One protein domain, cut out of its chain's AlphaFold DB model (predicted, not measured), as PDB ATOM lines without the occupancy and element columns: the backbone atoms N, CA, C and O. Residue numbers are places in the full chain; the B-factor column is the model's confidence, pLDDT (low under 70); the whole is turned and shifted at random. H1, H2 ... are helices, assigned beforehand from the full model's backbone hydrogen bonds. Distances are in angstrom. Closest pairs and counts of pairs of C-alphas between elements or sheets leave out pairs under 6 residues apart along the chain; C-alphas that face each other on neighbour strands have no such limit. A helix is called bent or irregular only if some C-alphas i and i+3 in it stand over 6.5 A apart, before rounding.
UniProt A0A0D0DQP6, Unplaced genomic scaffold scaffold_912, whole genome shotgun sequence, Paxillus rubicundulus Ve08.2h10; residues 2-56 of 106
ATOM      1  N   LYS A   2       2.794  15.351  30.050       84.00
ATOM      2  CA  LYS A   2       2.814  14.479  31.257       84.00
ATOM      3  C   LYS A   2       2.699  12.985  30.916       84.00
ATOM      4  O   LYS A   2       3.508  12.196  31.382       84.00
ATOM      5  N   GLU A   3       1.708  12.616  30.109       89.06
ATOM      6  CA  GLU A   3       1.475  11.221  29.699       89.06
ATOM      7  C   GLU A   3       2.642  10.654  28.885       89.06
ATOM      8  O   GLU A   3       2.995   9.494  29.021       89.06
ATOM      9  N   GLU A   4       3.292  11.498  28.091       90.69
ATOM     10  CA  GLU A   4       4.440  11.140  27.262       90.69
ATOM     11  C   GLU A   4       5.704  10.900  28.096       90.69
ATOM     12  O   GLU A   4       6.393   9.905  27.899       90.69
ATOM     13  N   ILE A   5       5.954  11.748  29.102       92.31
ATOM     14  CA  ILE A   5       7.014  11.537  30.099       92.31
ATOM     15  C   ILE A   5       6.754  10.246  30.881       92.31
ATOM     16  O   ILE A   5       7.673   9.469  31.123       92.31
ATOM     17  N   GLN A   6       5.505   9.996  31.281       93.06
ATOM     18  CA  GLN A   6       5.161   8.765  31.990       93.06
ATOM     19  C   GLN A   6       5.373   7.532  31.110       93.06
ATOM     20  O   GLN A   6       5.990   6.571  31.557       93.06
ATOM     21  N   LYS A   7       4.938   7.600  29.851       94.56
ATOM     22  CA  LYS A   7       5.090   6.527  28.874       94.56
ATOM     23  C   LYS A   7       6.559   6.195  28.604       94.56
ATOM     24  O   LYS A   7       6.916   5.027  28.660       94.56
ATOM     25  N   VAL A   8       7.424   7.192  28.383       94.75
ATOM     26  CA  VAL A   8       8.852   6.928  28.112       94.75
ATOM     27  C   VAL A   8       9.572   6.325  29.322       94.75
ATOM     28  O   VAL A   8      10.466   5.497  29.168       94.75
ATOM     29  N   ILE A   9       9.170   6.703  30.541       94.94
ATOM     30  CA  ILE A   9       9.705   6.106  31.769       94.94
ATOM     31  C   ILE A   9       9.226   4.658  31.917       94.94
ATOM     32  O   ILE A   9      10.027   3.789  32.257       94.94
ATOM     33  N   GLU A  10       7.953   4.379  31.644       95.06
ATOM     34  CA  GLU A  10       7.418   3.016  31.699       95.06
ATOM     35  C   GLU A  10       8.083   2.110  30.650       95.06
ATOM     36  O   GLU A  10       8.498   1.000  30.973       95.06
ATOM     37  N   GLU A  11       8.268   2.595  29.421       94.44
ATOM     38  CA  GLU A  11       8.877   1.828  28.328       94.44
ATOM     39  C   GLU A  11      10.376   1.551  28.544       94.44
ATOM     40  O   GLU A  11      10.826   0.428  28.314       94.44
ATOM     41  N   GLU A  12      11.162   2.538  28.993       94.12
ATOM     42  CA  GLU A  12      12.626   2.388  29.120       94.12
ATOM     43  C   GLU A  12      13.094   1.964  30.523       94.12
ATOM     44  O   GLU A  12      14.213   1.465  30.688       94.12
ATOM     45  N   HIS A  13      12.268   2.148  31.553       91.94
ATOM     46  CA  HIS A  13      12.624   1.831  32.940       91.94
ATOM     47  C   HIS A  13      11.616   0.938  33.667       91.94
ATOM     48  O   HIS A  13      11.901   0.533  34.792       91.94
ATOM     49  N   GLY A  14      10.476   0.601  33.059       91.69
ATOM     50  CA  GLY A  14       9.485  -0.314  33.636       91.69
ATOM     51  C   GLY A  14       8.723   0.235  34.845       91.69
ATOM     52  O   GLY A  14       7.895  -0.483  35.404       91.69
ATOM     53  N   ALA A  15       8.993   1.476  35.263       92.25
ATOM     54  CA  ALA A  15       8.301   2.113  36.377       92.25
ATOM     55  C   ALA A  15       6.910   2.566  35.918       92.25
ATOM     56  O   ALA A  15       6.786   3.267  34.913       92.25
ATOM     57  N   LYS A  16       5.862   2.160  36.640       90.44
ATOM     58  CA  LYS A  16       4.475   2.468  36.277       90.44
ATOM     59  C   LYS A  16       3.992   3.729  36.976       90.44
ATOM     60  O   LYS A  16       4.417   4.009  38.098       90.44
ATOM     61  N   PRO A  17       3.044   4.478  36.388       83.94
ATOM     62  CA  PRO A  17       2.447   5.633  37.047       83.94
ATOM     63  C   PRO A  17       1.953   5.312  38.467       83.94
ATOM     64  O   PRO A  17       1.063   4.487  38.654       83.94
ATOM     65  N   GLY A  18       2.514   6.005  39.462       81.31
ATOM     66  CA  GLY A  18       2.193   5.810  40.880       81.31
ATOM     67  C   GLY A  18       3.231   5.007  41.672       81.31
ATOM     68  O   GLY A  18       3.189   5.054  42.901       81.31
ATOM     69  N   ASP A  19       4.180   4.345  41.007       85.69
ATOM     70  CA  ASP A  19       5.307   3.687  41.672       85.69
ATOM     71  C   ASP A  19       6.290   4.724  42.234       85.69
ATOM     72  O   ASP A  19       6.520   5.770  41.625       85.69
ATOM     73  N   GLN A  20       6.937   4.413  43.361       81.06
ATOM     74  CA  GLN A  20       7.967   5.284  43.952       81.06
ATOM     75  C   GLN A  20       9.117   5.567  42.970       81.06
ATOM     76  O   GLN A  20       9.615   6.695  42.885       81.06
ATOM     77  N   ASP A  21       9.476   4.572  42.157       86.50
ATOM     78  CA  ASP A  21      10.522   4.683  41.139       86.50
ATOM     79  C   ASP A  21      10.187   5.708  40.042       86.50
ATOM     80  O   ASP A  21      11.103   6.266  39.429       86.50
ATOM     81  N   MET A  22       8.907   6.050  39.832       89.50
ATOM     82  CA  MET A  22       8.526   7.096  38.876       89.50
ATOM     83  C   MET A  22       9.106   8.450  39.248       89.50
ATOM     84  O   MET A  22       9.583   9.163  38.365       89.50
ATOM     85  N   ILE A  23       9.085   8.820  40.533       86.44
ATOM     86  CA  ILE A  23       9.635  10.106  40.977       86.44
ATOM     87  C   ILE A  23      11.140  10.143  40.725       86.44
ATOM     88  O   ILE A  23      11.647  11.129  40.182       86.44
ATOM     89  N   ALA A  24      11.848   9.059  41.052       87.81
ATOM     90  CA  ALA A  24      13.291   8.966  40.850       87.81
ATOM     91  C   ALA A  24      13.685   9.098  39.366       87.81
ATOM     92  O   ALA A  24      14.728   9.671  39.046       87.81
ATOM     93  N   LYS A  25      12.843   8.605  38.450       92.75
ATOM     94  CA  LYS A  25      13.081   8.631  36.996       92.75
ATOM     95  C   LYS A  25      12.455   9.823  36.278       92.75
ATOM     96  O   LYS A  25      12.745  10.039  35.101       92.75
ATOM     97  N   TYR A  26      11.655  10.639  36.965       90.44
ATOM     98  CA  TYR A  26      10.896  11.720  36.338       90.44
ATOM     99  C   TYR A  26      11.787  12.739  35.620       90.44
ATOM    100  O   TYR A  26      11.538  13.074  34.466       90.44
ATOM    101  N   GLN A  27      12.866  13.189  36.270       91.75
ATOM    102  CA  GLN A  27      13.809  14.144  35.671       91.75
ATOM    103  C   GLN A  27      14.492  13.582  34.422       91.75
ATOM    104  O   GLN A  27      14.695  14.298  33.444       91.75
ATOM    105  N   TRP A  28      14.806  12.286  34.426       95.00
ATOM    106  CA  TRP A  28      15.344  11.618  33.248       95.00
ATOM    107  C   TRP A  28      14.322  11.612  32.100       95.00
ATOM    108  O   TRP A  28      14.670  11.996  30.986       95.00
ATOM    109  N   GLY A  29      13.057  11.273  32.376       94.50
ATOM    110  CA  GLY A  29      11.997  11.255  31.361       94.50
ATOM    111  C   GLY A  29      11.713  12.642  30.782       94.50
ATOM    112  O   GLY A  29      11.566  12.785  29.570       94.50
ATOM    113  N   VAL A  30      11.728  13.682  31.622       91.88
ATOM    114  CA  VAL A  30      11.651  15.082  31.176       91.88
ATOM    115  C   VAL A  30      12.794  15.402  30.217       91.88
ATOM    116  O   VAL A  30      12.540  15.872  29.113       91.88
ATOM    117  N   ASN A  31      14.041  15.109  30.594       92.06
ATOM    118  CA  ASN A  31      15.202  15.388  29.746       92.06
ATOM    119  C   ASN A  31      15.153  14.617  28.422       92.06
ATOM    120  O   ASN A  31      15.530  15.159  27.386       92.06
ATOM    121  N   LYS A  32      14.668  13.372  28.444       93.75
ATOM    122  CA  LYS A  32      14.505  12.539  27.249       93.75
ATOM    123  C   LYS A  32      13.494  13.145  26.274       93.75
ATOM    124  O   LYS A  32      13.813  13.279  25.098       93.75
ATOM    125  N   VAL A  33      12.317  13.548  26.763       91.38
ATOM    126  CA  VAL A  33      11.281  14.200  25.943       91.38
ATOM    127  C   VAL A  33      11.780  15.545  25.417       91.38
ATOM    128  O   VAL A  33      11.683  15.810  24.223       91.38
ATOM    129  N   MET A  34      12.391  16.366  26.276       87.88
ATOM    130  CA  MET A  34      12.937  17.668  25.880       87.88
ATOM    131  C   MET A  34      14.068  17.546  24.851       87.88
ATOM    132  O   MET A  34      14.158  18.373  23.951       87.88
ATOM    133  N   GLY A  35      14.910  16.514  24.947       88.12
ATOM    134  CA  GLY A  35      15.988  16.257  23.990       88.12
ATOM    135  C   GLY A  35      15.509  15.839  22.596       88.12
ATOM    136  O   GLY A  35      16.300  15.876  21.657       88.12
ATOM    137  N   GLY A  36      14.238  15.449  22.456       87.75
ATOM    138  CA  GLY A  36      13.601  15.154  21.170       87.75
ATOM    139  C   GLY A  36      12.933  16.360  20.506       87.75
ATOM    140  O   GLY A  36      12.527  16.246  19.352       87.75
ATOM    141  N   LEU A  37      12.815  17.495  21.205       88.00
ATOM    142  CA  LEU A  37      12.174  18.693  20.667       88.00
ATOM    143  C   LEU A  37      13.072  19.394  19.648       88.00
ATOM    144  O   LEU A  37      14.286  19.533  19.825       88.00
ATOM    145  N   THR A  38      12.456  19.896  18.588       91.62
ATOM    146  CA  THR A  38      13.112  20.785  17.630       91.62
ATOM    147  C   THR A  38      13.408  22.148  18.262       91.62
ATOM    148  O   THR A  38      12.787  22.560  19.244       91.62
ATOM    149  N   GLN A  39      14.335  22.911  17.672       90.00
ATOM    150  CA  GLN A  39      14.608  24.275  18.144       90.00
ATOM    151  C   GLN A  39      13.380  25.194  18.080       90.00
ATOM    152  O   GLN A  39      13.282  26.129  18.872       90.00
ATOM    153  N   GLU A  40      12.466  24.959  17.138       91.31
ATOM    154  CA  GLU A  40      11.229  25.733  17.016       91.31
ATOM    155  C   GLU A  40      10.277  25.428  18.176       91.31
ATOM    156  O   GLU A  40       9.791  26.351  18.826       91.31
ATOM    157  N   GLU A  41      10.093  24.149  18.509       90.50
ATOM    158  CA  GLU A  41       9.276  23.724  19.653       90.50
ATOM    159  C   GLU A  41       9.854  24.202  20.986       90.50
ATOM    160  O   GLU A  41       9.102  24.636  21.859       90.50
ATOM    161  N   MET A  42      11.183  24.186  21.143       89.56
ATOM    162  CA  MET A  42      11.836  24.739  22.333       89.56
ATOM    163  C   MET A  42      11.567  26.240  22.484       89.56
ATOM    164  O   MET A  42      11.198  26.685  23.570       89.56
ATOM    165  N   LYS A  43      11.700  27.018  21.402       92.50
ATOM    166  CA  LYS A  43      11.421  28.465  21.422       92.50
ATOM    167  C   LYS A  43       9.959  28.760  21.740       92.50
ATOM    168  O   LYS A  43       9.678  29.688  22.494       92.50
ATOM    169  N   GLU A  44       9.031  27.980  21.193       92.38
ATOM    170  CA  GLU A  44       7.609  28.152  21.487       92.38
ATOM    171  C   GLU A  44       7.283  27.780  22.940       92.38
ATOM    172  O   GLU A  44       6.550  28.504  23.614       92.38
ATOM    173  N   ALA A  45       7.885  26.712  23.471       88.19
ATOM    174  CA  ALA A  45       7.747  26.345  24.879       88.19
ATOM    175  C   ALA A  45       8.299  27.434  25.815       88.19
ATOM    176  O   ALA A  45       7.663  27.765  26.818       88.19
ATOM    177  N   GLU A  46       9.447  28.033  25.482       90.38
ATOM    178  CA  GLU A  46      10.004  29.176  26.215       90.38
ATOM    179  C   GLU A  46       9.071  30.392  26.167       90.38
ATOM    180  O   GLU A  46       8.797  30.995  27.209       90.38
ATOM    181  N   ARG A  47       8.526  30.713  24.987       94.56
ATOM    182  CA  ARG A  47       7.566  31.811  24.799       94.56
ATOM    183  C   ARG A  47       6.317  31.615  25.662       94.56
ATOM    184  O   ARG A  47       5.910  32.540  26.365       94.56
ATOM    185  N   LEU A  48       5.739  30.413  25.652       90.69
ATOM    186  CA  LEU A  48       4.569  30.059  26.465       90.69
ATOM    187  C   LEU A  48       4.875  30.118  27.964       90.69
ATOM    188  O   LEU A  48       4.081  30.648  28.743       90.69
ATOM    189  N   ALA A  49       6.040  29.623  28.386       88.38
ATOM    190  CA  ALA A  49       6.457  29.696  29.782       88.38
ATOM    191  C   ALA A  49       6.635  31.150  30.252       88.38
ATOM    192  O   ALA A  49       6.321  31.480  31.400       88.38
ATOM    193  N   GLU A  50       7.130  32.035  29.383       91.19
ATOM    194  CA  GLU A  50       7.229  33.464  29.669       91.19
ATOM    195  C   GLU A  50       5.848  34.130  29.747       91.19
ATOM    196  O   GLU A  50       5.598  34.918  30.665       91.19
ATOM    197  N   GLU A  51       4.941  33.786  28.834       92.00
ATOM    198  CA  GLU A  51       3.553  34.254  28.828       92.00
ATOM    199  C   GLU A  51       2.846  33.879  30.136       92.00
ATOM    200  O   GLU A  51       2.395  34.763  30.864       92.00
ATOM    201  N   TRP A  52       2.884  32.606  30.534       86.44
ATOM    202  CA  TRP A  52       2.290  32.136  31.792       86.44
ATOM    203  C   TRP A  52       2.931  32.758  33.033       86.44
ATOM    204  O   TRP A  52       2.274  32.955  34.055       86.44
ATOM    205  N   ARG A  53       4.223  33.097  32.973       84.44
ATOM    206  CA  ARG A  53       4.900  33.799  34.072       84.44
ATOM    207  C   ARG A  53       4.381  35.229  34.237       84.44
ATOM    208  O   ARG A  53       4.322  35.732  35.367       84.44
ATOM    209  N   LYS A  54       4.055  35.899  33.128       88.12
ATOM    210  CA  LYS A  54       3.510  37.266  33.111       88.12
ATOM    211  C   LYS A  54       2.025  37.273  33.467       88.12
ATOM    212  O   LYS A  54       1.595  38.128  34.245       88.12
ATOM    213  N   GLU A  55       1.268  36.309  32.961       85.50
ATOM    214  CA  GLU A  55      -0.157  36.139  33.231       85.50
ATOM    215  C   GLU A  55      -0.400  35.568  34.630       85.50
ATOM    216  O   GLU A  55      -0.608  34.377  34.852       85.50
ATOM    217  N   LYS A  56      -0.392  36.452  35.626       79.62
ATOM    218  CA  LYS A  56      -0.827  36.092  36.976       79.62
ATOM    219  C   LYS A  56      -2.348  36.217  37.063       79.62
ATOM    220  O   LYS A  56      -2.881  37.260  36.677       79.62
TER     221      LYS A  56
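What this domain is: This is residues 2 to 56 of the 106 residues of an uncharacterized protein of Paxillus rubicundulus Ve08.2h10 (UniProt A0A0D0DQP6). Two helices, H1 and H2, cross nearly at right angles to make a small packed head, and a third helix, H3, swings away from the far end of H2 as an arm, so that H2 and H3 form a wide open V. H2 is kinked by 43 degrees near residue 27, within the head, and of the arm residues 46 to 54, with the end residues 55 and 56, stick out free. The printed part has 55 residues with three named helices in the order H1, H2, H3 and no named strand; its class is all helix. It is loose, with a radius of gyration of the C-alphas of 13.5 A, and it is only just flat, spanning 36 by 27 by 15 A.

How they stand to each other: Start at H2, residues 20 to 35, which has a kink of 43 degrees near residue 27. It is irregular: C-alphas 24 and 27 are 7.3 A apart, and its line is a rough one. Look next at H1, residues 2 to 13, which touches H2; the closest C-alphas are those of Ile 5 and Gly 29, 5.1 A apart. Their lines stand about perpendicular, at 73 degrees. Then go to H3, residues 39 to 54, which is close to H2 but not clearly touching, with the closest C-alphas, those of Met 34 and Met 42, 8.0 A apart. H2 and H3 run opposite ways at a steep tilt of 63 degrees. H1 and H3 are apart. In the backbones of H1 and H3 every O i to N i+4 pair is within hydrogen-bond range; in H2, 9 of 12 are.

Where its parts are: Find C-alpha 20 at (7.967, 5.284, 43.952); from there H2 runs 24.2 A to C-alpha 35 at (15.988, 16.257, 23.990). Find C-alpha 2 at (2.814, 14.479, 31.257), where H1 begins; it covers 16.1 A to C-alpha 13. H3 measures 22.7 A from C-alpha 39 to C-alpha 54, which you find at (3.510, 37.266, 33.111).

The domain as a whole: The two C-alphas farthest apart are those of Gly 14 and Lys 54, 38.1 A. Look at residues 46 to 56, of which 46 to 54 belong to H3: they stand free, and the body without them spans 33 by 14 by 14 A. The link from H2 to H3, with three residues, is tight; the link from H1 to H2, with six, is short; no link is long. The printed part has no cut. The mean pLDDT of the printed part is 90.0, and no printed residue is under 70 in this model.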